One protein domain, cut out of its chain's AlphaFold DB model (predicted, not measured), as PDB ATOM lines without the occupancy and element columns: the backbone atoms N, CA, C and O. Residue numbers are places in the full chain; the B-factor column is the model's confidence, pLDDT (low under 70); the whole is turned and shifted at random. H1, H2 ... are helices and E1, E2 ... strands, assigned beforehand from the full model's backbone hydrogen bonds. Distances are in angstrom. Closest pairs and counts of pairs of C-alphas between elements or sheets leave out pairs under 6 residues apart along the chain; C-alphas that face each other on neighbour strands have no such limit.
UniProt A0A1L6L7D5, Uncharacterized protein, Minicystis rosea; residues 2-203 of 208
ATOM      1  N   GLY A   2     -11.587  -8.984  17.826       63.72
ATOM      2  CA  GLY A   2     -11.555  -8.003  16.723       63.72
ATOM      3  C   GLY A   2     -10.220  -7.263  16.543       63.72
ATOM      4  O   GLY A   2      -9.801  -7.031  15.416       63.72
ATOM      5  N   ASP A   3      -9.508  -6.977  17.635       75.75
ATOM      6  CA  ASP A   3      -8.268  -6.191  17.590       75.75
ATOM      7  C   ASP A   3      -7.112  -6.911  16.865       75.75
ATOM      8  O   ASP A   3      -6.510  -6.374  15.942       75.75
ATOM      9  N   VAL A   4      -6.893  -8.194  17.181       80.88
ATOM     10  CA  VAL A   4      -5.866  -9.033  16.530       80.88
ATOM     11  C   VAL A   4      -6.111  -9.168  15.023       80.88
ATOM     12  O   VAL A   4      -5.169  -9.120  14.235       80.88
ATOM     13  N   THR A   5      -7.377  -9.297  14.612       91.12
ATOM     14  CA  THR A   5      -7.737  -9.400  13.188       91.12
ATOM     15  C   THR A   5      -7.449  -8.087  12.462       91.12
ATOM     16  O   THR A   5      -6.809  -8.099  11.414       91.12
ATOM     17  N   ARG A   6      -7.844  -6.950  13.048       94.00
ATOM     18  CA  ARG A   6      -7.581  -5.612  12.502       94.00
ATOM     19  C   ARG A   6      -6.082  -5.332  12.373       94.00
ATOM     20  O   ARG A   6      -5.646  -4.885  11.315       94.00
ATOM     21  N   ILE A   7      -5.292  -5.628  13.410       94.00
ATOM     22  CA  ILE A   7      -3.831  -5.455  13.387       94.00
ATOM     23  C   ILE A   7      -3.227  -6.245  12.224       94.00
ATOM     24  O   ILE A   7      -2.467  -5.680  11.444       94.00
ATOM     25  N   ALA A   8      -3.604  -7.517  12.056       94.62
ATOM     26  CA  ALA A   8      -3.100  -8.349  10.966       94.62
ATOM     27  C   ALA A   8      -3.494  -7.814   9.574       94.62
ATOM     28  O   ALA A   8      -2.678  -7.839   8.654       94.62
ATOM     29  N   GLN A   9      -4.719  -7.299   9.418       96.50
ATOM     30  CA  GLN A   9      -5.180  -6.682   8.169       96.50
ATOM     31  C   GLN A   9      -4.389  -5.409   7.838       96.50
ATOM     32  O   GLN A   9      -3.915  -5.257   6.715       96.50
ATOM     33  N   ILE A  10      -4.206  -4.510   8.809       96.88
ATOM     34  CA  ILE A  10      -3.419  -3.281   8.629       96.88
ATOM     35  C   ILE A  10      -1.956  -3.620   8.334       96.88
ATOM     36  O   ILE A  10      -1.373  -3.057   7.409       96.88
ATOM     37  N   GLU A  11      -1.376  -4.572   9.069       97.00
ATOM     38  CA  GLU A  11      -0.005  -5.031   8.852       97.00
ATOM     39  C   GLU A  11       0.191  -5.557   7.421       97.00
ATOM     40  O   GLU A  11       1.163  -5.188   6.763       97.00
ATOM     41  N   ALA A  12      -0.747  -6.364   6.913       97.31
ATOM     42  CA  ALA A  12      -0.704  -6.883   5.547       97.31
ATOM     43  C   ALA A  12      -0.709  -5.758   4.502       97.31
ATOM     44  O   ALA A  12       0.082  -5.793   3.560       97.31
ATOM     45  N   VAL A  13      -1.544  -4.733   4.698       97.94
ATOM     46  CA  VAL A  13      -1.613  -3.583   3.786       97.94
ATOM     47  C   VAL A  13      -0.322  -2.767   3.809       97.94
ATOM     48  O   VAL A  13       0.153  -2.360   2.751       97.94
ATOM     49  N   ILE A  14       0.269  -2.538   4.989       97.44
ATOM     50  CA  ILE A  14       1.558  -1.840   5.092       97.44
ATOM     51  C   ILE A  14       2.626  -2.630   4.338       97.44
ATOM     52  O   ILE A  14       3.324  -2.061   3.508       97.44
ATOM     53  N   ARG A  15       2.730  -3.943   4.577       96.81
ATOM     54  CA  ARG A  15       3.723  -4.800   3.912       96.81
ATOM     55  C   ARG A  15       3.598  -4.777   2.389       96.81
ATOM     56  O   ARG A  15       4.624  -4.668   1.729       96.81
ATOM     57  N   ASP A  16       2.376  -4.838   1.862       96.56
ATOM     58  CA  ASP A  16       2.105  -4.758   0.418       96.56
ATOM     59  C   ASP A  16       2.556  -3.412  -0.176       96.56
ATOM     60  O   ASP A  16       3.164  -3.349  -1.244       96.56
ATOM     61  N   TRP A  17       2.329  -2.315   0.550       95.88
ATOM     62  CA  TRP A  17       2.765  -0.987   0.122       95.88
ATOM     63  C   TRP A  17       4.271  -0.770   0.215       95.88
ATOM     64  O   TRP A  17       4.828  -0.089  -0.636       95.88
ATOM     65  N   LEU A  18       4.948  -1.375   1.189       94.25
ATOM     66  CA  LEU A  18       6.410  -1.335   1.260       94.25
ATOM     67  C   LEU A  18       7.087  -2.189   0.172       94.25
ATOM     68  O   LEU A  18       8.312  -2.188   0.073       94.25
ATOM     69  N   GLU A  19       6.334  -2.935  -0.645       91.56
ATOM     70  CA  GLU A  19       6.871  -3.533  -1.875       91.56
ATOM     71  C   GLU A  19       7.020  -2.511  -3.012       91.56
ATOM     72  O   GLU A  19       7.763  -2.771  -3.956       91.56
ATOM     73  N   GLU A  20       6.335  -1.366  -2.932       89.62
ATOM     74  CA  GLU A  20       6.437  -0.288  -3.912       89.62
ATOM     75  C   GLU A  20       7.742   0.503  -3.693       89.62
ATOM     76  O   GLU A  20       7.914   1.112  -2.634       89.62
ATOM     77  N   PRO A  21       8.681   0.505  -4.659       82.25
ATOM     78  CA  PRO A  21       9.983   1.156  -4.493       82.25
ATOM     79  C   PRO A  21       9.894   2.687  -4.432       82.25
ATOM     80  O   PRO A  21      10.719   3.327  -3.780       82.25
ATOM     81  N   ASP A  22       8.886   3.277  -5.079       88.50
ATOM     82  CA  ASP A  22       8.761   4.725  -5.250       88.50
ATOM     83  C   ASP A  22       7.631   5.311  -4.408       88.50
ATOM     84  O   ASP A  22       6.707   5.970  -4.898       88.50
ATOM     85  N   ILE A  23       7.730   5.082  -3.098       92.38
ATOM     86  CA  ILE A  23       6.835   5.670  -2.100       92.38
ATOM     87  C   ILE A  23       7.501   6.798  -1.322       92.38
ATOM     88  O   ILE A  23       8.716   6.827  -1.127       92.38
ATOM     89  N   THR A  24       6.681   7.701  -0.808       93.62
ATOM     90  CA  THR A  24       7.057   8.640   0.249       93.62
ATOM     91  C   THR A  24       6.282   8.275   1.508       93.62
ATOM     92  O   THR A  24       5.087   7.989   1.429       93.62
ATOM     93  N   LEU A  25       6.951   8.256   2.661       94.25
ATOM     94  CA  LEU A  25       6.313   8.106   3.969       94.25
ATOM     95  C   LEU A  25       6.063   9.497   4.548       94.25
ATOM     96  O   LEU A  25       6.981  10.315   4.586       94.25
ATOM     97  N   PHE A  26       4.853   9.747   5.036       92.81
ATOM     98  CA  PHE A  26       4.467  11.025   5.619       92.81
ATOM     99  C   PHE A  26       4.039  10.858   7.077       92.81
ATOM    100  O   PHE A  26       3.194  10.013   7.403       92.81
ATOM    101  N   CYS A  27       4.567  11.718   7.944       90.81
ATOM    102  CA  CYS A  27       4.196  11.797   9.353       90.81
ATOM    103  C   CYS A  27       3.914  13.245   9.751       90.81
ATOM    104  O   CYS A  27       4.696  14.139   9.443       90.81
ATOM    105  N   GLY A  28       2.823  13.470  10.482       86.25
ATOM    106  CA  GLY A  28       2.368  14.806  10.870       86.25
ATOM    107  C   GLY A  28       1.100  15.235  10.135       86.25
ATOM    108  O   GLY A  28       0.507  14.470   9.377       86.25
ATOM    109  N   ASP A  29       0.671  16.466  10.396       80.62
ATOM    110  CA  ASP A  29      -0.559  17.042   9.858       80.62
ATOM    111  C   ASP A  29      -0.290  18.499   9.476       80.62
ATOM    112  O   ASP A  29       0.073  19.325  10.318       80.62
ATOM    113  N   TRP A  30      -0.517  18.836   8.206       75.12
ATOM    114  CA  TRP A  30      -0.398  20.205   7.709       75.12
ATOM    115  C   TRP A  30      -1.243  21.204   8.505       75.12
ATOM    116  O   TRP A  30      -0.824  22.345   8.694       75.12
ATOM    117  N   ARG A  31      -2.400  20.785   9.037       77.94
ATOM    118  CA  ARG A  31      -3.256  21.629   9.892       77.94
ATOM    119  C   ARG A  31      -2.593  21.969  11.226       77.94
ATOM    120  O   ARG A  31      -2.929  22.983  11.830       77.94
ATOM    121  N   SER A  32      -1.654  21.140  11.672       81.62
ATOM    122  CA  SER A  32      -0.825  21.355  12.862       81.62
ATOM    123  C   SER A  32       0.470  22.116  12.554       81.62
ATOM    124  O   SER A  32       1.272  22.342  13.457       81.62
ATOM    125  N   GLY A  33       0.672  22.541  11.302       83.38
ATOM    126  CA  GLY A  33       1.754  23.430  10.881       83.38
ATOM    127  C   GLY A  33       3.010  22.737  10.353       83.38
ATOM    128  O   GLY A  33       3.907  23.432   9.884       83.38
ATOM    129  N   SER A  34       3.098  21.403  10.391       85.00
ATOM    130  CA  SER A  34       4.240  20.684   9.813       85.00
ATOM    131  C   SER A  34       3.916  19.241   9.436       85.00
ATOM    132  O   SER A  34       3.091  18.575  10.066       85.00
ATOM    133  N   ILE A  35       4.616  18.764   8.412       89.00
ATOM    134  CA  ILE A  35       4.694  17.361   8.027       89.00
ATOM    135  C   ILE A  35       6.169  17.011   7.827       89.00
ATOM    136  O   ILE A  35       6.970  17.857   7.427       89.00
ATOM    137  N   MET A  36       6.526  15.769   8.117       90.12
ATOM    138  CA  MET A  36       7.818  15.185   7.798       90.12
ATOM    139  C   MET A  36       7.625  14.166   6.683       90.12
ATOM    140  O   MET A  36       6.729  13.323   6.760       90.12
ATOM    141  N   GLU A  37       8.496  14.232   5.682       91.50
ATOM    142  CA  GLU A  37       8.537  13.282   4.578       91.50
ATOM    143  C   GLU A  37       9.833  12.476   4.655       91.50
ATOM    144  O   GLU A  37      10.916  13.038   4.817       91.50
ATOM    145  N   ILE A  38       9.722  11.156   4.539       90.38
ATOM    146  CA  ILE A  38      10.863  10.253   4.412       90.38
ATOM    147  C   ILE A  38      10.772   9.595   3.041       90.38
ATOM    148  O   ILE A  38       9.735   9.033   2.684       90.38
ATOM    149  N   LEU A  39      11.861   9.670   2.280       89.31
ATOM    150  CA  LEU A  39      11.981   9.083   0.952       89.31
ATOM    151  C   LEU A  39      12.931   7.882   1.052       89.31
ATOM    152  O   LEU A  39      14.146   8.076   1.104       89.31
ATOM    153  N   PRO A  40      12.405   6.645   1.123       84.62
ATOM    154  CA  PRO A  40      13.230   5.448   1.104       84.62
ATOM    155  C   PRO A  40      14.114   5.402  -0.143       84.62
ATOM    156  O   PRO A  40      13.614   5.485  -1.269       84.62
ATOM    157  N   GLU A  41      15.416   5.226   0.066       79.19
ATOM    158  CA  GLU A  41      16.328   4.784  -0.986       79.19
ATOM    159  C   GLU A  41      16.217   3.257  -1.070       79.19
ATOM    160  O   GLU A  41      16.730   2.524  -0.227       79.19
ATOM    161  N   GLY A  42      15.458   2.768  -2.050       74.62
ATOM    162  CA  GLY A  42      15.153   1.345  -2.177       74.62
ATOM    163  C   GLY A  42      14.021   0.872  -1.258       74.62
ATOM    164  O   GLY A  42      13.153   1.639  -0.841       74.62
ATOM    165  N   ARG A  43      13.982  -0.439  -0.999       77.56
ATOM    166  CA  ARG A  43      12.826  -1.090  -0.372       77.56
ATOM    167  C   ARG A  43      12.861  -0.959   1.152       77.56
ATOM    168  O   ARG A  43      13.736  -1.514   1.813       77.56
ATOM    169  N   ALA A  44      11.868  -0.273   1.706       89.50
ATOM    170  CA  ALA A  44      11.621  -0.229   3.141       89.50
ATOM    171  C   ALA A  44      11.074  -1.576   3.655       89.50
ATOM    172  O   ALA A  44      10.402  -2.311   2.933       89.50
ATOM    173  N   VAL A  45      11.343  -1.912   4.919       92.06
ATOM    174  CA  VAL A  45      10.920  -3.184   5.524       92.06
ATOM    175  C   VAL A  45      10.209  -2.939   6.844       92.06
ATOM    176  O   VAL A  45      10.756  -2.297   7.739       92.06
ATOM    177  N   LEU A  46       9.014  -3.517   6.988       95.62
ATOM    178  CA  LEU A  46       8.303  -3.578   8.262       95.62
ATOM    179  C   LEU A  46       8.834  -4.752   9.092       95.62
ATOM    180  O   LEU A  46       8.777  -5.908   8.654       95.62
ATOM    181  N   THR A  47       9.311  -4.483  10.303       95.00
ATOM    182  CA  THR A  47       9.751  -5.527  11.238       95.00
ATOM    183  C   THR A  47       8.579  -6.418  11.674       95.00
ATOM    184  O   THR A  47       7.419  -6.154  11.358       95.00
ATOM    185  N   GLY A  48       8.861  -7.547  12.327       93.38
ATOM    186  CA  GLY A  48       7.834  -8.350  13.004       93.38
ATOM    187  C   GLY A  48       7.517  -7.808  14.402       93.38
ATOM    188  O   GLY A  48       8.157  -6.867  14.867       93.38
ATOM    189  N   ALA A  49       6.568  -8.436  15.100       91.31
ATOM    190  CA  ALA A  49       6.339  -8.160  16.519       91.31
ATOM    191  C   ALA A  49       7.595  -8.481  17.341       91.31
ATOM    192  O   ALA A  49       8.153  -9.571  17.215       91.31
ATOM    193  N   ARG A  50       8.035  -7.537  18.181       88.25
ATOM    194  CA  ARG A  50       9.250  -7.683  19.006       88.25
ATOM    195  C   ARG A  50       9.003  -7.594  20.507       88.25
ATOM    196  O   ARG A  50       9.797  -8.132  21.273       88.25
ATOM    197  N   TYR A  51       7.931  -6.930  20.925       87.62
ATOM    198  CA  TYR A  51       7.691  -6.600  22.326       87.62
ATOM    199  C   TYR A  51       6.414  -7.273  22.847       87.62
ATOM    200  O   TYR A  51       5.479  -7.475  22.072       87.62
ATOM    201  N   PRO A  52       6.358  -7.642  24.138       87.69
ATOM    202  CA  PRO A  52       5.115  -8.055  24.782       87.69
ATOM    203  C   PRO A  52       4.209  -6.842  25.060       87.69
ATOM    204  O   PRO A  52       4.570  -5.695  24.788       87.69
ATOM    205  N   GLU A  53       3.034  -7.091  25.642       83.81
ATOM    206  CA  GLU A  53       2.169  -6.032  26.178       83.81
ATOM    207  C   GLU A  53       2.941  -5.082  27.118       83.81
ATOM    208  O   GLU A  53       3.778  -5.549  27.900       83.81
ATOM    209  N   PRO A  54       2.680  -3.761  27.073       85.44
ATOM    210  CA  PRO A  54       1.632  -3.076  26.301       85.44
ATOM    211  C   PRO A  54       2.031  -2.704  24.855       85.44
ATOM    212  O   PRO A  54       1.316  -1.953  24.200       85.44
ATOM    213  N   PHE A  55       3.175  -3.186  24.354       88.06
ATOM    214  CA  PHE A  55       3.758  -2.790  23.063       88.06
ATOM    215  C   PHE A  55       3.701  -3.900  22.001       88.06
ATOM    216  O   PHE A  55       4.480  -3.902  21.048       88.06
ATOM    217  N   SER A  56       2.777  -4.852  22.134       88.44
ATOM    218  CA  SER A  56       2.628  -5.990  21.210       88.44
ATOM    219  C   SER A  56       2.289  -5.570  19.769       88.44
ATOM    220  O   SER A  56       2.636  -6.262  18.801       88.44
ATOM    221  N   GLY A  57       1.666  -4.399  19.614       89.56
ATOM    222  CA  GLY A  57       1.369  -3.767  18.332       89.56
ATOM    223  C   GLY A  57       2.556  -3.057  17.675       89.56
ATOM    224  O   GLY A  57       2.457  -2.712  16.500       89.56
ATOM    225  N   LEU A  58       3.679  -2.865  18.379       94.56
ATOM    226  CA  LEU A  58       4.805  -2.086  17.870       94.56
ATOM    227  C   LEU A  58       5.505  -2.800  16.703       94.56
ATOM    228  O   LEU A  58       5.842  -3.989  16.782       94.56
ATOM    229  N   ARG A  59       5.715  -2.054  15.621       95.69
ATOM    230  CA  ARG A  59       6.501  -2.401  14.436       95.69
ATOM    231  C   ARG A  59       7.375  -1.212  14.063       95.69
ATOM    232  O   ARG A  59       7.015  -0.069  14.328       95.69
ATOM    233  N   ASP A  60       8.465  -1.491  13.366       94.44
ATOM    234  CA  ASP A  60       9.352  -0.469  12.824       94.44
ATOM    235  C   ASP A  60       9.360  -0.574  11.300       94.44
ATOM    236  O   ASP A  60       9.515  -1.672  10.761       94.44
ATOM    237  N   ILE A  61       9.228   0.552  10.600       94.12
ATOM    238  CA  ILE A  61       9.605   0.653   9.191       94.12
ATOM    239  C   ILE A  61      11.075   1.044   9.149       94.12
ATOM    240  O   ILE A  61      11.449   2.161   9.507       94.12
ATOM    241  N   THR A  62      11.893   0.096   8.720       91.88
ATOM    242  CA  THR A  62      13.341   0.235   8.571       91.88
ATOM    243  C   THR A  62      13.693   0.514   7.118       91.88
ATOM    244  O   THR A  62      13.040   0.010   6.202       91.88
ATOM    245  N   LEU A  63      14.725   1.323   6.917       87.81
ATOM    246  CA  LEU A  63      15.233   1.716   5.611       87.81
ATOM    247  C   LEU A  63      16.646   1.158   5.495       87.81
ATOM    248  O   LEU A  63      17.438   1.305   6.428       87.81
ATOM    249  N   ALA A  64      16.941   0.477   4.388       80.81
ATOM    250  CA  ALA A  64      18.281  -0.044   4.161       80.81
ATOM    251  C   ALA A  64      19.285   1.116   4.194       80.81
ATOM    252  O   ALA A  64      19.040   2.166   3.607       80.81
ATOM    253  N   ASP A  65      20.377   0.933   4.934       77.06
ATOM    254  CA  ASP A  65      21.499   1.874   5.008       77.06
ATOM    255  C   ASP A  65      21.177   3.280   5.559       77.06
ATOM    256  O   ASP A  65      22.026   4.170   5.514       77.06
ATOM    257  N   GLN A  66      20.001   3.486   6.171       79.19
ATOM    258  CA  GLN A  66      19.655   4.741   6.847       79.19
ATOM    259  C   GLN A  66      19.516   4.546   8.363       79.19
ATOM    260  O   GLN A  66      18.911   3.590   8.843       79.19
ATOM    261  N   GLY A  67      20.038   5.498   9.144       80.00
ATOM    262  CA  GLY A  67      19.875   5.505  10.607       80.00
ATOM    263  C   GLY A  67      18.464   5.888  11.080       80.00
ATOM    264  O   GLY A  67      18.138   5.716  12.253       80.00
ATOM    265  N   HIS A  68      17.629   6.407  10.177       82.12
ATOM    266  CA  HIS A  68      16.267   6.842  10.475       82.12
ATOM    267  C   HIS A  68      15.272   5.707  10.209       82.12
ATOM    268  O   HIS A  68      15.406   4.951   9.249       82.12
ATOM    269  N   HIS A  69      14.266   5.592  11.070       88.69
ATOM    270  CA  HIS A  69      13.183   4.620  10.954       88.69
ATOM    271  C   HIS A  69      11.902   5.197  11.557       88.69
ATOM    272  O   HIS A  69      11.937   6.192  12.284       88.69
ATOM    273  N   LEU A  70      10.770   4.573  11.245       91.75
ATOM    274  CA  LEU A  70       9.465   4.966  11.770       91.75
ATOM    275  C   LEU A  70       8.936   3.892  12.716       91.75
ATOM    276  O   LEU A  70       8.841   2.729  12.334       91.75
ATOM    277  N   HIS A  71       8.540   4.292  13.921       92.81
ATOM    278  CA  HIS A  71       7.847   3.428  14.873       92.81
ATOM    279  C   HIS A  71       6.336   3.533  14.688       92.81
ATOM    280  O   HIS A  71       5.782   4.633  14.670       92.81
ATOM    281  N   LEU A  72       5.660   2.392  14.596       94.31
ATOM    282  CA  LEU A  72       4.215   2.296  14.435       94.31
ATOM    283  C   LEU A  72       3.645   1.339  15.475       94.31
ATOM    284  O   LEU A  72       3.982   0.158  15.477       94.31
ATOM    285  N   ASP A  73       2.739   1.819  16.322       94.69
ATOM    286  CA  ASP A  73       1.907   0.936  17.137       94.69
ATOM    287  C   ASP A  73       0.626   0.596  16.368       94.69
ATOM    288  O   ASP A  73      -0.326   1.379  16.319       94.69
ATOM    289  N   LEU A  74       0.599  -0.587  15.754       95.38
ATOM    290  CA  LEU A  74      -0.533  -1.029  14.941       95.38
ATOM    291  C   LEU A  74      -1.817  -1.206  15.761       95.38
ATOM    292  O   LEU A  74      -2.909  -1.083  15.205       95.38
ATOM    293  N   ALA A  75      -1.721  -1.429  17.078       92.94
ATOM    294  CA  ALA A  75      -2.893  -1.503  17.950       92.94
ATOM    295  C   ALA A  75      -3.600  -0.140  18.084       92.94
ATOM    296  O   ALA A  75      -4.782  -0.072  18.439       92.94
ATOM    297  N   LYS A  76      -2.917   0.962  17.752       94.00
ATOM    298  CA  LYS A  76      -3.492   2.312  17.736       94.00
ATOM    299  C   LYS A  76      -4.066   2.712  16.380       94.00
ATOM    300  O   LYS A  76      -4.698   3.754  16.308       94.00
ATOM    301  N   LEU A  77      -3.932   1.904  15.326       95.44
ATOM    302  CA  LEU A  77      -4.398   2.268  13.981       95.44
ATOM    303  C   LEU A  77      -5.782   1.698  13.659       95.44
ATOM    304  O   LEU A  77      -5.988   0.497  13.748       95.44
ATOM    305  N   GLY A  78      -6.748   2.532  13.280       95.62
ATOM    306  CA  GLY A  78      -8.152   2.169  13.063       95.62
ATOM    307  C   GLY A  78      -8.468   1.660  11.657       95.62
ATOM    308  O   GLY A  78      -8.806   0.492  11.474       95.62
ATOM    309  N   THR A  79      -8.404   2.554  10.675       96.81
ATOM    310  CA  THR A  79      -8.796   2.307   9.280       96.81
ATOM    311  C   THR A  79      -7.695   2.740   8.328       96.81
ATOM    312  O   THR A  79      -6.788   3.488   8.695       96.81
ATOM    313  N   VAL A  80      -7.785   2.268   7.092       98.00
ATOM    314  CA  VAL A  80      -6.864   2.586   6.011       98.00
ATOM    315  C   VAL A  80      -7.653   3.207   4.869       98.00
ATOM    316  O   VAL A  80      -8.527   2.571   4.282       98.00
ATOM    317  N   VAL A  81      -7.340   4.453   4.539       97.44
ATOM    318  CA  VAL A  81      -8.020   5.220   3.499       97.44
ATOM    319  C   VAL A  81      -7.107   5.352   2.292       97.44
ATOM    320  O   VAL A  81      -6.074   6.011   2.363       97.44
ATOM    321  N   TYR A  82      -7.512   4.785   1.163       97.50
ATOM    322  CA  TYR A  82      -6.954   5.153  -0.134       97.50
ATOM    323  C   TYR A  82      -7.529   6.510  -0.523       97.50
ATOM    324  O   TYR A  82      -8.744   6.648  -0.681       97.50
ATOM    325  N   ALA A  83      -6.667   7.514  -0.621       95.06
ATOM    326  CA  ALA A  83      -7.050   8.885  -0.890       95.06
ATOM    327  C   ALA A  83      -6.485   9.367  -2.230       95.06
ATOM    328  O   ALA A  83      -5.289   9.250  -2.493       95.06
ATOM    329  N   VAL A  84      -7.355   9.961  -3.045       93.62
ATOM    330  CA  VAL A  84      -6.968  10.796  -4.185       93.62
ATOM    331  C   VAL A  84      -7.257  12.238  -3.794       93.62
ATOM    332  O   VAL A  84      -8.423  12.619  -3.661       93.62
ATOM    333  N   ALA A  85      -6.215  13.026  -3.553       89.44
ATOM    334  CA  ALA A  85      -6.342  14.363  -2.981       89.44
ATOM    335  C   ALA A  85      -5.623  15.408  -3.838       89.44
ATOM    336  O   ALA A  85      -4.674  15.078  -4.530       89.44
ATOM    337  N   PRO A  86      -6.051  16.673  -3.865       86.38
ATOM    338  CA  PRO A  86      -5.302  17.709  -4.563       86.38
ATOM    339  C   PRO A  86      -3.997  18.010  -3.813       86.38
ATOM    340  O   PRO A  86      -4.020  18.250  -2.608       86.38
ATOM    341  N   SER A  87      -2.867  18.060  -4.523       87.25
ATOM    342  CA  SER A  87      -1.560  18.357  -3.921       87.25
ATOM    343  C   SER A  87      -0.934  19.620  -4.499       87.25
ATOM    344  O   SER A  87      -0.756  19.752  -5.713       87.25
ATOM    345  N   VAL A  88      -0.550  20.547  -3.617       84.88
ATOM    346  CA  VAL A  88       0.129  21.796  -3.999       84.88
ATOM    347  C   VAL A  88       1.464  21.529  -4.704       84.88
ATOM    348  O   VAL A  88       1.787  22.220  -5.668       84.88
ATOM    349  N   CYS A  89       2.182  20.470  -4.314       86.31
ATOM    350  CA  CYS A  89       3.459  20.071  -4.915       86.31
ATOM    351  C   CYS A  89       3.322  19.686  -6.396       86.31
ATOM    352  O   CYS A  89       4.289  19.763  -7.149       86.31
ATOM    353  N   TYR A  90       2.114  19.314  -6.832       87.56
ATOM    354  CA  TYR A  90       1.805  18.964  -8.217       87.56
ATOM    355  C   TYR A  90       0.919  20.010  -8.911       87.56
ATOM    356  O   TYR A  90       0.235  19.682  -9.880       87.56
ATOM    357  N   GLY A  91       0.878  21.256  -8.424       86.31
ATOM    358  CA  GLY A  91       0.020  22.301  -9.001       86.31
ATOM    359  C   GLY A  91      -1.472  21.986  -8.856       86.31
ATOM    360  O   GLY A  91      -2.248  22.155  -9.796       86.31
ATOM    361  N   TYR A  92      -1.863  21.450  -7.697       86.81
ATOM    362  CA  TYR A  92      -3.216  20.978  -7.371       86.81
ATOM    363  C   TYR A  92      -3.731  19.825  -8.241       86.81
ATOM    364  O   TYR A  92      -4.921  19.505  -8.218       86.81
ATOM    365  N   ARG A  93      -2.848  19.152  -8.984       88.81
ATOM    366  CA  ARG A  93      -3.155  17.841  -9.564       88.81
ATOM    367  C   ARG A  93      -3.292  16.789  -8.446       88.81
ATOM    368  O   ARG A  93      -2.749  16.988  -7.355       88.81
ATOM    369  N   PRO A  94      -3.994  15.672  -8.700       90.50
ATOM    370  CA  PRO A  94      -4.135  14.591  -7.726       90.50
ATOM    371  C   PRO A  94      -2.804  14.029  -7.181       90.50
ATOM    372  O   PRO A  94      -1.933  13.641  -7.956       90.50
ATOM    373  N   SER A  95      -2.649  13.918  -5.868       93.12
ATOM    374  CA  SER A  95      -1.794  12.942  -5.194       93.12
ATOM    375  C   SER A  95      -2.558  11.635  -4.976       93.12
ATOM    376  O   SER A  95      -3.792  11.593  -5.014       93.12
ATOM    377  N   PHE A  96      -1.804  10.560  -4.752       96.19
ATOM    378  CA  PHE A  96      -2.325   9.212  -4.536       96.19
ATOM    379  C   PHE A  96      -1.701   8.674  -3.264       96.19
ATOM    380  O   PHE A  96      -0.511   8.358  -3.222       96.19
ATOM    381  N   GLU A  97      -2.515   8.616  -2.224       96.19
ATOM    382  CA  GLU A  97      -2.082   8.363  -0.861       96.19
ATOM    383  C   GLU A  97      -2.817   7.156  -0.283       96.19
ATOM    384  O   GLU A  97      -3.923   6.794  -0.698       96.19
ATOM    385  N   ILE A  98      -2.192   6.556   0.719       97.50
ATOM    386  CA  ILE A  98      -2.777   5.610   1.650       97.50
ATOM    387  C   ILE A  98      -2.578   6.161   3.061       97.50
ATOM    388  O   ILE A  98      -1.455   6.371   3.515       97.50
ATOM    389  N   ARG A  99      -3.678   6.430   3.758       97.06
ATOM    390  CA  ARG A  99      -3.693   7.109   5.057       97.06
ATOM    391  C   ARG A  99      -4.185   6.162   6.134       97.06
ATOM    392  O   ARG A  99      -5.263   5.589   6.008       97.06
ATOM    393  N   PHE A 100      -3.419   6.026   7.204       97.31
ATOM    394  CA  PHE A 100      -3.740   5.161   8.328       97.31
ATOM    395  C   PHE A 100      -4.279   6.024   9.456       97.31
ATOM    396  O   PHE A 100      -3.595   6.935   9.925       97.31
ATOM    397  N   SER A 101      -5.520   5.777   9.861       95.88
ATOM    398  CA  SER A 101      -6.157   6.570  10.904       95.88
ATOM    399  C   SER A 101      -5.721   6.099  12.285       95.88
ATOM    400  O   SER A 101      -5.596   4.901  12.519       95.88
ATOM    401  N   ASP A 102      -5.572   7.013  13.230       94.62
ATOM    402  CA  ASP A 102      -5.599   6.699  14.650       94.62
ATOM    403  C   ASP A 102      -6.994   6.168  15.029       94.62
ATOM    404  O   ASP A 102      -8.025   6.663  14.566       94.62
ATOM    405  N   ALA A 103      -7.037   5.111  15.832       93.56
ATOM    406  CA  ALA A 103      -8.262   4.397  16.174       93.56
ATOM    407  C   ALA A 103      -9.144   5.170  17.159       93.56
ATOM    408  O   ALA A 103     -10.356   4.969  17.165       93.56
ATOM    409  N   ALA A 104      -8.550   6.024  17.994       93.38
ATOM    410  CA  ALA A 104      -9.276   6.774  19.012       93.38
ATOM    411  C   ALA A 104      -9.887   8.063  18.446       93.38
ATOM    412  O   ALA A 104     -11.025   8.403  18.762       93.38
ATOM    413  N   SER A 105      -9.134   8.775  17.609       92.50
ATOM    414  CA  SER A 105      -9.507  10.087  17.074       92.50
ATOM    415  C   SER A 105     -10.042  10.048  15.643       92.50
ATOM    416  O   SER A 105     -10.703  10.991  15.216       92.50
ATOM    417  N   GLY A 106      -9.729   9.000  14.873       91.44
ATOM    418  CA  GLY A 106     -10.002   8.942  13.435       91.44
ATOM    419  C   GLY A 106      -9.123   9.871  12.587       91.44
ATOM    420  O   GLY A 106      -9.247   9.870  11.363       91.44
ATOM    421  N   ALA A 107      -8.230  10.654  13.203       91.31
ATOM    422  CA  ALA A 107      -7.275  11.497  12.492       91.31
ATOM    423  C   ALA A 107      -6.224  10.644  11.769       91.31
ATOM    424  O   ALA A 107      -5.988   9.500  12.141       91.31
ATOM    425  N   VAL A 108      -5.567  11.187  10.743       92.81
ATOM    426  CA  VAL A 108      -4.457  10.489  10.076       92.81
ATOM    427  C   VAL A 108      -3.267  10.427  11.035       92.81
ATOM    428  O   VAL A 108      -2.774  11.464  11.464       92.81
ATOM    429  N   ALA A 109      -2.816   9.219  11.371       93.06
ATOM    430  CA  ALA A 109      -1.640   8.988  12.209       93.06
ATOM    431  C   ALA A 109      -0.355   8.957  11.370       93.06
ATOM    432  O   ALA A 109       0.656   9.553  11.735       93.06
ATOM    433  N   PHE A 110      -0.403   8.271  10.227       94.50
ATOM    434  CA  PHE A 110       0.669   8.251   9.237       94.50
ATOM    435  C   PHE A 110       0.086   7.984   7.847       94.50
ATOM    436  O   PHE A 110      -1.040   7.494   7.714       94.50
ATOM    437  N   SER A 111       0.841   8.294   6.798       95.81
ATOM    438  CA  SER A 111       0.449   7.929   5.438       95.81
ATOM    439  C   SER A 111       1.640   7.564   4.564       95.81
ATOM    440  O   SER A 111       2.790   7.824   4.910       95.81
ATOM    441  N   MET A 112       1.353   6.927   3.435       96.31
ATOM    442  CA  MET A 112       2.302   6.720   2.346       96.31
ATOM    443  C   MET A 112       1.679   7.241   1.057       96.31
ATOM    444  O   MET A 112       0.456   7.335   0.954       96.31
ATOM    445  N   GLY A 113       2.485   7.559   0.055       95.44
ATOM    446  CA  GLY A 113       1.959   7.969  -1.242       95.44
ATOM    447  C   GLY A 113       2.937   7.725  -2.366       95.44
ATOM    448  O   GLY A 113       4.128   7.529  -2.131       95.44
ATOM    449  N   LEU A 114       2.411   7.717  -3.588       95.44
ATOM    450  CA  LEU A 114       3.233   7.595  -4.786       95.44
ATOM    451  C   LEU A 114       4.150   8.814  -4.904       95.44
ATOM    452  O   LEU A 114       3.671   9.947  -4.889       95.44
ATOM    453  N   ARG A 115       5.452   8.573  -5.066       92.38
ATOM    454  CA  ARG A 115       6.466   9.623  -5.226       92.38
ATOM    455  C   ARG A 115       6.354  10.320  -6.581       92.38
ATOM    456  O   ARG A 115       6.402  11.547  -6.660       92.38
ATOM    457  N   GLU A 116       6.148   9.532  -7.638       92.88
ATOM    458  CA  GLU A 116       6.112  10.006  -9.027       92.88
ATOM    459  C   GLU A 116       4.786   9.668  -9.736       92.88
ATOM    460  O   GLU A 116       4.750   8.849 -10.658       92.88
ATOM    461  N   PRO A 117       3.663  10.304  -9.356       94.50
ATOM    462  CA  PRO A 117       2.378  10.062 -10.012       94.50
ATOM    463  C   PRO A 117       2.286  10.644 -11.432       94.50
ATOM    464  O   PRO A 117       1.301  10.407 -12.136       94.50
ATOM    465  N   TYR A 118       3.299  11.392 -11.880       93.44
ATOM    466  CA  TYR A 118       3.303  12.104 -13.155       93.44
ATOM    467  C   TYR A 118       4.661  12.050 -13.851       93.44
ATOM    468  O   TYR A 118       5.702  12.177 -13.213       93.44
ATOM    469  N   HIS A 119       4.632  11.986 -15.182       91.94
ATOM    470  CA  HIS A 119       5.784  12.262 -16.040       91.94
ATOM    471  C   HIS A 119       5.477  13.497 -16.887       91.94
ATOM    472  O   HIS A 119       4.716  13.458 -17.862       91.94
ATOM    473  N   GLY A 120       6.024  14.639 -16.462       88.81
ATOM    474  CA  GLY A 120       5.652  15.942 -17.003       88.81
ATOM    475  C   GLY A 120       4.148  16.194 -16.851       88.81
ATOM    476  O   GLY A 120       3.594  16.150 -15.751       88.81
ATOM    477  N   ARG A 121       3.462  16.440 -17.971       86.62
ATOM    478  CA  ARG A 121       2.017  16.726 -17.978       86.62
ATOM    479  C   ARG A 121       1.135  15.483 -17.931       86.62
ATOM    480  O   ARG A 121      -0.053  15.610 -17.673       86.62
ATOM    481  N   ARG A 122       1.677  14.283 -18.134       89.38
ATOM    482  CA  ARG A 122       0.884  13.044 -18.180       89.38
ATOM    483  C   ARG A 122       0.924  12.308 -16.846       89.38
ATOM    484  O   ARG A 122       1.907  12.411 -16.113       89.38
ATOM    485  N   THR A 123      -0.134  11.568 -16.537       92.62
ATOM    486  CA  THR A 123      -0.132  10.581 -15.449       92.62
ATOM    487  C   THR A 123       0.911   9.493 -15.694       92.62
ATOM    488  O   THR A 123       1.080   9.003 -16.814       92.62
ATOM    489  N   ASN A 124       1.606   9.084 -14.635       95.25
ATOM    490  CA  ASN A 124       2.443   7.895 -14.652       95.25
ATOM    491  C   ASN A 124       1.550   6.652 -14.506       95.25
ATOM    492  O   ASN A 124       1.318   6.152 -13.404       95.25
ATOM    493  N   ARG A 125       1.011   6.152 -15.626       94.94
ATOM    494  CA  ARG A 125       0.099   4.990 -15.618       94.94
ATOM    495  C   ARG A 125       0.721   3.756 -14.959       94.94
ATOM    496  O   ARG A 125       0.008   3.010 -14.292       94.94
ATOM    497  N   ALA A 126       2.035   3.570 -15.108       95.00
ATOM    498  CA  ALA A 126       2.759   2.446 -14.520       95.00
ATOM    499  C   ALA A 126       2.735   2.465 -12.983       95.00
ATOM    500  O   ALA A 126       2.789   1.396 -12.393       95.00
ATOM    501  N   ALA A 127       2.576   3.633 -12.349       95.06
ATOM    502  CA  ALA A 127       2.391   3.761 -10.901       95.06
ATOM    503  C   ALA A 127       0.903   3.786 -10.488       95.06
ATOM    504  O   ALA A 127       0.492   3.134  -9.525       95.06
ATOM    505  N   LEU A 128       0.059   4.502 -11.242       95.94
ATOM    506  CA  LEU A 128      -1.358   4.692 -10.900       95.94
ATOM    507  C   LEU A 128      -2.201   3.419 -11.061       95.94
ATOM    508  O   LEU A 128      -3.100   3.166 -10.259       95.94
ATOM    509  N   VAL A 129      -1.940   2.600 -12.082       96.62
ATOM    510  CA  VAL A 129      -2.702   1.357 -12.280       96.62
ATOM    511  C   VAL A 129      -2.439   0.363 -11.134       96.62
ATOM    512  O   VAL A 129      -3.415  -0.135 -10.563       96.62
ATOM    513  N   PRO A 130      -1.184   0.093 -10.711       96.75
ATOM    514  CA  PRO A 130      -0.915  -0.685  -9.501       96.75
ATOM    515  C   PRO A 130      -1.558  -0.122  -8.234       96.75
ATOM    516  O   PRO A 130      -2.104  -0.900  -7.456       96.75
ATOM    517  N   TYR A 131      -1.574   1.203  -8.043       97.38
ATOM    518  CA  TYR A 131      -2.278   1.834  -6.918       97.38
ATOM    519  C   TYR A 131      -3.750   1.405  -6.844       97.38
ATOM    520  O   TYR A 131      -4.213   0.924  -5.806       97.38
ATOM    521  N   PHE A 132      -4.481   1.505  -7.958       97.12
ATOM    522  CA  PHE A 132      -5.888   1.110  -7.999       97.12
ATOM    523  C   PHE A 132      -6.087  -0.405  -7.895       97.12
ATOM    524  O   PHE A 132      -7.037  -0.849  -7.250       97.12
ATOM    525  N   ARG A 133      -5.177  -1.215  -8.450       97.12
ATOM    526  CA  ARG A 133      -5.205  -2.676  -8.261       97.12
ATOM    527  C   ARG A 133      -5.032  -3.054  -6.792       97.12
ATOM    528  O   ARG A 133      -5.780  -3.899  -6.303       97.12
ATOM    529  N   ARG A 134      -4.107  -2.405  -6.073       97.56
ATOM    530  CA  ARG A 134      -3.924  -2.591  -4.624       97.56
ATOM    531  C   ARG A 134      -5.174  -2.189  -3.856       97.56
ATOM    532  O   ARG A 134      -5.623  -2.967  -3.021       97.56
ATOM    533  N   LEU A 135      -5.779  -1.037  -4.167       97.12
ATOM    534  CA  LEU A 135      -7.062  -0.627  -3.580       97.12
ATOM    535  C   LEU A 135      -8.125  -1.718  -3.753       97.12
ATOM    536  O   LEU A 135      -8.679  -2.185  -2.763       97.12
ATOM    537  N   LEU A 136      -8.382  -2.155  -4.988       96.06
ATOM    538  CA  LEU A 136      -9.398  -3.167  -5.283       96.06
ATOM    539  C   LEU A 136      -9.118  -4.482  -4.539       96.06
ATOM    540  O   LEU A 136     -10.003  -5.032  -3.884       96.06
ATOM    541  N   ALA A 137      -7.873  -4.961  -4.582       96.88
ATOM    542  CA  ALA A 137      -7.472  -6.199  -3.924       96.88
ATOM    543  C   ALA A 137      -7.574  -6.115  -2.393       96.88
ATOM    544  O   ALA A 137      -7.956  -7.092  -1.744       96.88
ATOM    545  N   HIS A 138      -7.215  -4.981  -1.793       97.62
ATOM    546  CA  HIS A 138      -7.345  -4.777  -0.352       97.62
ATOM    547  C   HIS A 138      -8.796  -4.593   0.071       97.62
ATOM    548  O   HIS A 138      -9.191  -5.158   1.084       97.62
ATOM    549  N   HIS A 139      -9.606  -3.881  -0.711       95.25
ATOM    550  CA  HIS A 139     -11.029  -3.698  -0.425       95.25
ATOM    551  C   HIS A 139     -11.776  -5.031  -0.375       95.25
ATOM    552  O   HIS A 139     -12.559  -5.272   0.539       95.25
ATOM    553  N   VAL A 140     -11.476  -5.941  -1.307       94.31
ATOM    554  CA  VAL A 140     -12.048  -7.295  -1.313       94.31
ATOM    555  C   VAL A 140     -11.608  -8.104  -0.088       94.31
ATOM    556  O   VAL A 140     -12.429  -8.780   0.527       94.31
ATOM    557  N   ARG A 141     -10.321  -8.052   0.279       95.69
ATOM    558  CA  ARG A 141      -9.744  -8.888   1.351       95.69
ATOM    559  C   ARG A 141      -9.986  -8.349   2.765       95.69
ATOM    560  O   ARG A 141     -10.021  -9.126   3.718       95.69
ATOM    561  N   HIS A 142     -10.091  -7.033   2.916       96.06
ATOM    562  CA  HIS A 142     -10.010  -6.321   4.197       96.06
ATOM    563  C   HIS A 142     -11.076  -5.221   4.306       96.06
ATOM    564  O   HIS A 142     -10.832  -4.151   4.866       96.06
ATOM    565  N   ARG A 143     -12.272  -5.482   3.766       91.88
ATOM    566  CA  ARG A 143     -13.378  -4.518   3.641       91.88
ATOM    567  C   ARG A 143     -13.702  -3.750   4.926       91.88
ATOM    568  O   ARG A 143     -14.066  -2.580   4.873       91.88
ATOM    569  N   ASP A 144     -13.530  -4.378   6.085       91.44
ATOM    570  CA  ASP A 144     -13.835  -3.759   7.378       91.44
ATOM    571  C   ASP A 144     -12.937  -2.553   7.689       91.44
ATOM    572  O   ASP A 144     -13.410  -1.581   8.282       91.44
ATOM    573  N   VAL A 145     -11.682  -2.567   7.227       95.94
ATOM    574  CA  VAL A 145     -10.684  -1.523   7.517       95.94
ATOM    575  C   VAL A 145     -10.359  -0.631   6.322       95.94
ATOM    576  O   VAL A 145      -9.877   0.479   6.531       95.94
ATOM    577  N   ILE A 146     -10.618  -1.077   5.091       96.88
ATOM    578  CA  ILE A 146     -10.324  -0.304   3.877       96.88
ATOM    579  C   ILE A 146     -11.454   0.668   3.554       96.88
ATOM    580  O   ILE A 146     -12.628   0.304   3.549       96.88
ATOM    581  N   ARG A 147     -11.097   1.912   3.250       94.44
ATOM    582  CA  ARG A 147     -11.996   2.943   2.723       94.44
ATOM    583  C   ARG A 147     -11.365   3.603   1.505       94.44
ATOM    584  O   ARG A 147     -10.140   3.633   1.373       94.44
ATOM    585  N   PHE A 148     -12.197   4.197   0.657       93.44
ATOM    586  CA  PHE A 148     -11.747   5.006  -0.471       93.44
ATOM    587  C   PHE A 148     -12.336   6.415  -0.429       93.44
ATOM    588  O   PHE A 148     -13.530   6.601  -0.175       93.44
ATOM    589  N   ARG A 149     -11.504   7.424  -0.702       91.12
ATOM    590  CA  ARG A 149     -11.911   8.829  -0.708       91.12
ATOM    591  C   ARG A 149     -11.260   9.591  -1.855       91.12
ATOM    592  O   ARG A 149     -10.060   9.491  -2.079       91.12
ATOM    593  N   ILE A 150     -12.050  10.425  -2.525       88.88
ATOM    594  CA  ILE A 150     -11.537  11.481  -3.402       88.88
ATOM    595  C   ILE A 150     -11.883  12.823  -2.774       88.88
ATOM    596  O   ILE A 150     -13.045  13.068  -2.442       88.88
ATOM    597  N   GLU A 151     -10.882  13.677  -2.606       87.38
ATOM    598  CA  GLU A 151     -11.053  15.034  -2.102       87.38
ATOM    599  C   GLU A 151     -11.199  16.010  -3.267       87.38
ATOM    600  O   GLU A 151     -10.370  16.056  -4.173       87.38
ATOM    601  N   THR A 152     -12.277  16.792  -3.252       76.81
ATOM    602  CA  THR A 152     -12.639  17.696  -4.357       76.81
ATOM    603  C   THR A 152     -12.455  19.172  -4.010       76.81
ATOM    604  O   THR A 152     -12.551  20.023  -4.891       76.81
ATOM    605  N   SER A 153     -12.143  19.490  -2.748       70.44
ATOM    606  CA  SER A 153     -12.167  20.846  -2.177       70.44
ATOM    607  C   SER A 153     -11.216  21.853  -2.836       70.44
ATOM    608  O   SER A 153     -11.441  23.051  -2.706       70.44
ATOM    609  N   ALA A 154     -10.199  21.401  -3.577       65.88
ATOM    610  CA  ALA A 154      -9.291  22.271  -4.332       65.88
ATOM    611  C   ALA A 154      -9.250  21.961  -5.840       65.88
ATOM    612  O   ALA A 154      -8.334  22.389  -6.537       65.88
ATOM    613  N   TYR A 155     -10.250  21.250  -6.370       66.56
ATOM    614  CA  TYR A 155     -10.315  20.927  -7.800       66.56
ATOM    615  C   TYR A 155     -10.281  22.166  -8.695       66.56
ATOM    616  O   TYR A 155      -9.517  22.215  -9.655       66.56
ATOM    617  N   HIS A 156     -11.086  23.177  -8.363       69.19
ATOM    618  CA  HIS A 156     -11.192  24.406  -9.151       69.19
ATOM    619  C   HIS A 156      -9.895  25.229  -9.170       69.19
ATOM    620  O   HIS A 156      -9.764  26.123 -10.000       69.19
ATOM    621  N   ALA A 157      -8.947  24.932  -8.275       67.81
ATOM    622  CA  ALA A 157      -7.626  25.550  -8.256       67.81
ATOM    623  C   ALA A 157      -6.617  24.840  -9.179       67.81
ATOM    624  O   ALA A 157      -5.523  25.359  -9.398       67.81
ATOM    625  N   SER A 158      -6.957  23.667  -9.728       69.44
ATOM    626  CA  SER A 158      -6.100  22.961 -10.678       69.44
ATOM    627  C   SER A 158      -6.158  23.612 -12.054       69.44
ATOM    628  O   SER A 158      -7.231  23.852 -12.606       69.44
ATOM    629  N   THR A 159      -4.990  23.829 -12.652       67.06
ATOM    630  CA  THR A 159      -4.864  24.331 -14.025       67.06
ATOM    631  C   THR A 159      -4.903  23.215 -15.075       67.06
ATOM    632  O   THR A 159      -4.809  23.507 -16.261       67.06
ATOM    633  N   GLU A 160      -5.014  21.944 -14.664       72.38
ATOM    634  CA  GLU A 160      -4.832  20.762 -15.527       72.38
ATOM    635  C   GLU A 160      -5.978  19.735 -15.350       72.38
ATOM    636  O   GLU A 160      -5.748  18.607 -14.886       72.38
ATOM    637  N   PRO A 161      -7.231  20.085 -15.716       67.44
ATOM    638  CA  PRO A 161      -8.412  19.239 -15.503       67.44
ATOM    639  C   PRO A 161      -8.344  17.891 -16.237       67.44
ATOM    640  O   PRO A 161      -8.962  16.919 -15.800       67.44
ATOM    641  N   GLU A 162      -7.551  17.789 -17.309       73.94
ATOM    642  CA  GLU A 162      -7.340  16.545 -18.063       73.94
ATOM    643  C   GLU A 162      -6.725  15.426 -17.210       73.94
ATOM    644  O   GLU A 162      -7.007  14.251 -17.448       73.94
ATOM    645  N   SER A 163      -5.969  15.775 -16.161       78.75
ATOM    646  CA  SER A 163      -5.363  14.791 -15.252       78.75
ATOM    647  C   SER A 163      -6.412  13.868 -14.629       78.75
ATOM    648  O   SER A 163      -6.175  12.674 -14.495       78.75
ATOM    649  N   TRP A 164      -7.604  14.380 -14.309       79.38
ATOM    650  CA  TRP A 164      -8.675  13.598 -13.683       79.38
ATOM    651  C   TRP A 164      -9.309  12.570 -14.619       79.38
ATOM    652  O   TRP A 164      -9.721  11.498 -14.174       79.38
ATOM    653  N   ARG A 165      -9.338  12.858 -15.924       82.12
ATOM    654  CA  ARG A 165      -9.767  11.881 -16.925       82.12
ATOM    655  C   ARG A 165      -8.786  10.714 -16.986       82.12
ATOM    656  O   ARG A 165      -9.207   9.565 -16.962       82.12
ATOM    657  N   GLU A 166      -7.489  11.005 -17.012       89.25
ATOM    658  CA  GLU A 166      -6.466   9.956 -17.049       89.25
ATOM    659  C   GLU A 166      -6.469   9.097 -15.783       89.25
ATOM    660  O   GLU A 166      -6.243   7.888 -15.855       89.25
ATOM    661  N   VAL A 167      -6.778   9.701 -14.633       90.25
ATOM    662  CA  VAL A 167      -7.002   8.974 -13.379       90.25
ATOM    663  C   VAL A 167      -8.146   7.973 -13.517       90.25
ATOM    664  O   VAL A 167      -7.982   6.813 -13.137       90.25
ATOM    665  N   TYR A 168      -9.276   8.386 -14.096       87.94
ATOM    666  CA  TYR A 168     -10.388   7.471 -14.358       87.94
ATOM    667  C   TYR A 168     -10.001   6.349 -15.326       87.94
ATOM    668  O   TYR A 168     -10.331   5.189 -15.086       87.94
ATOM    669  N   ASP A 169      -9.256   6.668 -16.384       90.31
ATOM    670  CA  ASP A 169      -8.785   5.658 -17.332       90.31
ATOM    671  C   ASP A 169      -7.883   4.619 -16.638       90.31
ATOM    672  O   ASP A 169      -7.982   3.429 -16.931       90.31
ATOM    673  N   CYS A 170      -7.035   5.041 -15.691       94.69
ATOM    674  CA  CYS A 170      -6.218   4.128 -14.883       94.69
ATOM    675  C   CYS A 170      -7.068   3.270 -13.931       94.69
ATOM    676  O   CYS A 170      -6.765   2.095 -13.735       94.69
ATOM    677  N   TRP A 171      -8.137   3.827 -13.353       93.06
ATOM    678  CA  TRP A 171      -9.092   3.082 -12.522       93.06
ATOM    679  C   TRP A 171      -9.784   1.963 -13.305       93.06
ATOM    680  O   TRP A 171      -9.835   0.821 -12.845       93.06
ATOM    681  N   VAL A 172     -10.282   2.274 -14.504       91.56
ATOM    682  CA  VAL A 172     -10.929   1.283 -15.377       91.56
ATOM    683  C   VAL A 172      -9.926   0.203 -15.791       91.56
ATOM    684  O   VAL A 172     -10.227  -0.985 -15.703       91.56
ATOM    685  N   GLU A 173      -8.704   0.590 -16.169       94.88
ATOM    686  CA  GLU A 173      -7.626  -0.348 -16.518       94.88
ATOM    687  C   GLU A 173      -7.219  -1.265 -15.347       94.88
ATOM    688  O   GLU A 173      -6.835  -2.422 -15.542       94.88
ATOM    689  N   ALA A 174      -7.331  -0.780 -14.111       95.00
ATOM    690  CA  ALA A 174      -7.083  -1.569 -12.912       95.00
ATOM    691  C   ALA A 174      -8.174  -2.618 -12.620       95.00
ATOM    692  O   ALA A 174      -7.973  -3.455 -11.741       95.00
ATOM    693  N   GLY A 175      -9.290  -2.611 -13.360       90.75
ATOM    694  CA  GLY A 175     -10.434  -3.504 -13.154       90.75
ATOM    695  C   GLY A 175     -11.579  -2.866 -12.368       90.75
ATOM    696  O   GLY A 175     -12.523  -3.556 -11.983       90.75
ATOM    697  N   GLY A 176     -11.515  -1.556 -12.127       85.94
ATOM    698  CA  GLY A 176     -12.632  -0.799 -11.593       85.94
ATOM    699  C   GLY A 176     -13.801  -0.782 -12.575       85.94
ATOM    700  O   GLY A 176     -13.604  -0.643 -13.784       85.94
ATOM    701  N   ALA A 177     -15.033  -0.917 -12.080       78.06
ATOM    702  CA  ALA A 177     -16.199  -0.866 -12.954       78.06
ATOM    703  C   ALA A 177     -16.275   0.509 -13.638       78.06
ATOM    704  O   ALA A 177     -16.411   1.541 -12.976       78.06
ATOM    705  N   GLY A 178     -16.185   0.518 -14.969       59.94
ATOM    706  CA  GLY A 178     -16.619   1.659 -15.764       59.94
ATOM    707  C   GLY A 178     -18.138   1.729 -15.674       59.94
ATOM    708  O   GLY A 178     -18.796   0.703 -15.844       59.94
ATOM    709  N   GLY A 179     -18.702   2.895 -15.350       49.25
ATOM    710  CA  GLY A 179     -20.154   3.044 -15.209       49.25
ATOM    711  C   GLY A 179     -20.908   2.374 -16.365       49.25
ATOM    712  O   GLY A 179     -20.599   2.609 -17.534       49.25
ATOM    713  N   ALA A 180     -21.865   1.503 -16.037       37.97
ATOM    714  CA  ALA A 180     -22.713   0.835 -17.013       37.97
ATOM    715  C   ALA A 180     -23.500   1.886 -17.809       37.97
ATOM    716  O   ALA A 180     -24.422   2.517 -17.300       37.97
ATOM    717  N   GLY A 181     -23.110   2.089 -19.062       36.16
ATOM    718  CA  GLY A 181     -23.751   3.039 -19.955       36.16
ATOM    719  C   GLY A 181     -23.032   3.064 -21.288       36.16
ATOM    720  O   GLY A 181     -22.130   3.867 -21.496       36.16
ATOM    721  N   GLY A 182     -23.432   2.169 -22.192       34.25
ATOM    722  CA  GLY A 182     -23.080   2.247 -23.604       34.25
ATOM    723  C   GLY A 182     -23.606   3.550 -24.204       34.25
ATOM    724  O   GLY A 182     -24.696   3.601 -24.754       34.25
ATOM    725  N   ALA A 183     -22.827   4.613 -24.085       33.19
ATOM    726  CA  ALA A 183     -22.949   5.836 -24.850       33.19
ATOM    727  C   ALA A 183     -21.531   6.379 -25.038       33.19
ATOM    728  O   ALA A 183     -20.683   6.253 -24.159       33.19
ATOM    729  N   ARG A 184     -21.272   6.901 -26.236       38.75
ATOM    730  CA  ARG A 184     -20.009   7.489 -26.710       38.75
ATOM    731  C   ARG A 184     -19.217   8.184 -25.590       38.75
ATOM    732  O   ARG A 184     -19.811   8.903 -24.796       38.75
ATOM    733  N   GLY A 185     -17.897   7.942 -25.587       41.62
ATOM    734  CA  GLY A 185     -16.921   8.261 -24.532       41.62
ATOM    735  C   GLY A 185     -17.244   9.495 -23.685       41.62
ATOM    736  O   GLY A 185     -17.620  10.529 -24.241       41.62
ATOM    737  N   PRO A 186     -17.116   9.411 -22.350       42.66
ATOM    738  CA  PRO A 186     -17.731  10.399 -21.493       42.66
ATOM    739  C   PRO A 186     -17.018  11.744 -21.641       42.66
ATOM    740  O   PRO A 186     -15.789  11.822 -21.742       42.66
ATOM    741  N   ALA A 187     -17.824  12.805 -21.629       51.00
ATOM    742  CA  ALA A 187     -17.386  14.146 -21.275       51.00
ATOM    743  C   ALA A 187     -16.470  14.081 -20.042       51.00
ATOM    744  O   ALA A 187     -16.656  13.209 -19.194       51.00
ATOM    745  N   VAL A 188     -15.483  14.980 -19.963       54.50
ATOM    746  CA  VAL A 188     -14.528  15.070 -18.845       54.50
ATOM    747  C   VAL A 188     -15.281  14.901 -17.523       54.50
ATOM    748  O   VAL A 188     -16.049  15.779 -17.128       54.50
ATOM    749  N   LEU A 189     -15.114  13.747 -16.868       64.06
ATOM    750  CA  LEU A 189     -15.711  13.511 -15.562       64.06
ATOM    751  C   LEU A 189     -14.989  14.437 -14.587       64.06
ATOM    752  O   LEU A 189     -13.805  14.253 -14.311       64.06
ATOM    753  N   GLY A 190     -15.697  15.450 -14.087       68.00
ATOM    754  CA  GLY A 190     -15.221  16.221 -12.944       68.00
ATOM    755  C   GLY A 190     -15.003  15.297 -11.737       68.00
ATOM    756  O   GLY A 190     -15.587  14.209 -11.669       68.00
ATOM    757  N   PRO A 191     -14.194  15.701 -10.752       70.88
ATOM    758  CA  PRO A 191     -13.782  14.829  -9.654       70.88
ATOM    759  C   PRO A 191     -14.949  14.408  -8.758       70.88
ATOM    760  O   PRO A 191     -14.884  13.354  -8.141       70.88
ATOM    761  N   GLU A 192     -16.040  15.175  -8.710       78.38
ATOM    762  CA  GLU A 192     -17.265  14.775  -8.009       78.38
ATOM    763  C   GLU A 192     -17.944  13.580  -8.686       78.38
ATOM    764  O   GLU A 192     -18.277  12.597  -8.023       78.38
ATOM    765  N   ALA A 193     -18.086  13.629 -10.014       75.94
ATOM    766  CA  ALA A 193     -18.646  12.536 -10.801       75.94
ATOM    767  C   ALA A 193     -17.735  11.300 -10.757       75.94
ATOM    768  O   ALA A 193     -18.219  10.181 -10.592       75.94
ATOM    769  N   LEU A 194     -16.417  11.510 -10.821       77.62
ATOM    770  CA  LEU A 194     -15.415  10.462 -10.639       77.62
ATOM    771  C   LEU A 194     -15.524   9.805  -9.254       77.62
ATOM    772  O   LEU A 194     -15.598   8.583  -9.140       77.62
ATOM    773  N   SER A 195     -15.584  10.624  -8.205       79.25
ATOM    774  CA  SER A 195     -15.714  10.184  -6.815       79.25
ATOM    775  C   SER A 195     -16.987   9.378  -6.594       79.25
ATOM    776  O   SER A 195     -16.970   8.355  -5.909       79.25
ATOM    777  N   LEU A 196     -18.104   9.800  -7.190       79.50
ATOM    778  CA  LEU A 196     -19.355   9.053  -7.141       79.50
ATOM    779  C   LEU A 196     -19.243   7.704  -7.870       79.50
ATOM    780  O   LEU A 196     -19.606   6.681  -7.294       79.50
ATOM    781  N   ALA A 197     -18.706   7.690  -9.094       77.50
ATOM    782  CA  ALA A 197     -18.568   6.476  -9.898       77.50
ATOM    783  C   ALA A 197     -17.685   5.423  -9.210       77.50
ATOM    784  O   ALA A 197     -18.072   4.260  -9.095       77.50
ATOM    785  N   MET A 198     -16.526   5.833  -8.690       81.69
ATOM    786  CA  MET A 198     -15.577   4.921  -8.045       81.69
ATOM    787  C   MET A 198     -16.095   4.396  -6.701       81.69
ATOM    788  O   MET A 198     -16.001   3.199  -6.439       81.69
ATOM    789  N   ARG A 199     -16.708   5.246  -5.864       79.75
ATOM    790  CA  ARG A 199     -17.314   4.793  -4.596       79.75
ATOM    791  C   ARG A 199     -18.494   3.856  -4.825       79.75
ATOM    792  O   ARG A 199     -18.611   2.841  -4.143       79.75
ATOM    793  N   SER A 200     -19.328   4.150  -5.825       79.12
ATOM    794  CA  SER A 200     -20.422   3.262  -6.221       79.12
ATOM    795  C   SER A 200     -19.902   1.887  -6.646       79.12
ATOM    796  O   SER A 200     -20.443   0.878  -6.202       79.12
ATOM    797  N   ALA A 201     -18.816   1.838  -7.423       77.88
ATOM    798  CA  ALA A 201     -18.182   0.590  -7.845       77.88
ATOM    799  C   ALA A 201     -17.575  -0.219  -6.682       77.88
ATOM    800  O   ALA A 201     -17.548  -1.446  -6.740       77.88
ATOM    801  N   LEU A 202     -17.131   0.445  -5.611       80.00
ATOM    802  CA  LEU A 202     -16.644  -0.208  -4.388       80.00
ATOM    803  C   LEU A 202     -17.780  -0.655  -3.448       80.00
ATOM    804  O   LEU A 202     -17.538  -1.366  -2.471       80.00
ATOM    805  N   GLY A 203     -19.031  -0.285  -3.738       73.69
ATOM    806  CA  GLY A 203     -20.167  -0.540  -2.852       73.69
ATOM    807  C   GLY A 203     -20.123   0.290  -1.566       73.69
ATOM    808  O   GLY A 203     -20.781  -0.074  -0.592       73.69
TER     809      GLY A 203
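AT A GLANCE: This is residues 2 to 203 of the 208 residues of an uncharacterized protein of Minicystis rosea (UniProt A0A1L6L7D5). One twisted sheet of six strands makes the body, with H1, H2 and H4 over one of its faces and H3 packed on H2 near one end. A separate small hairpin, E3 and E4, lies toward one end of the long axis, and the loop of residues 174 to 190 toward the other. The 202 printed residues hold four named helices and eight named strands, in the order H1 E1 E2 E3 E4 E5 E6 E7 H2 E8 H3 H4. The large sheet is mixed, in the order E2 E1 E7 E6 E5 E8; the class is mixed, helices and strands. The whole is compact, with a radius of gyration of the C-alphas of 17.4 A, yet elongated, spanning 59 by 34 by 30 A.

IN THESE COORDINATES: The sheet holds E2, residues 34 to 38; E1, 23 to 29; E7, 108 to 114; E6, 93 to 102, 26.8 A long; E5, 77 to 87, 24.2 A; and E8, 146 to 150. E5 bends by 68 degrees at residue 84 and E6 by 54 degrees at residue 96. E3 is residues 58 to 62 and E4 69 to 73. H1, residues 2 to 17, 23.0 A, begins at C-alpha 2 (-11.555, -8.003, 16.723). H2 is residues 125 to 141, 24.0 A, and H3 162 to 173. H4, residues 191 to 202, ends at C-alpha 202 (-16.644, -0.208, -4.388).

HOW THE PARTS SIT: E5, E6 and E7 form a meander, each strand the antiparallel neighbour of the one before; N 83 and O 97 are 2.8 A apart, N 98 and O 112 2.8 A. E5 and E8 are parallel, with N 82 and O 147 at 2.9 A. E7, H2 and E8 form a split strand-helix-strand unit, two strands running the same way with E6 and E5 between them, and a right-handed crossover. H2 and H4 on one face of the sheet make two layers; H1 is on the same face, 9.1 A high, over E6 and E5. H2 touches H3 with residues 125 to 132 alone, closest C-alphas Val 129 and Cys 170, 5.2 A, at a steep tilt of 51 degrees. H3 only grazes the sheet. Each O i to N i+4 pair is within hydrogen-bond range in H1, H3 and H4, and 12 of 13 in H2.

THE WHOLE: The C-alphas of Pro 52 and Arg 184, the two farthest apart, are 59.4 A apart. The printed part has no cut. The links E2 to E3, E8 to H3 and H3 to H4 are long. The pLDDT is under 70 at residues 2, 154 to 159, 161 and 178 to 190.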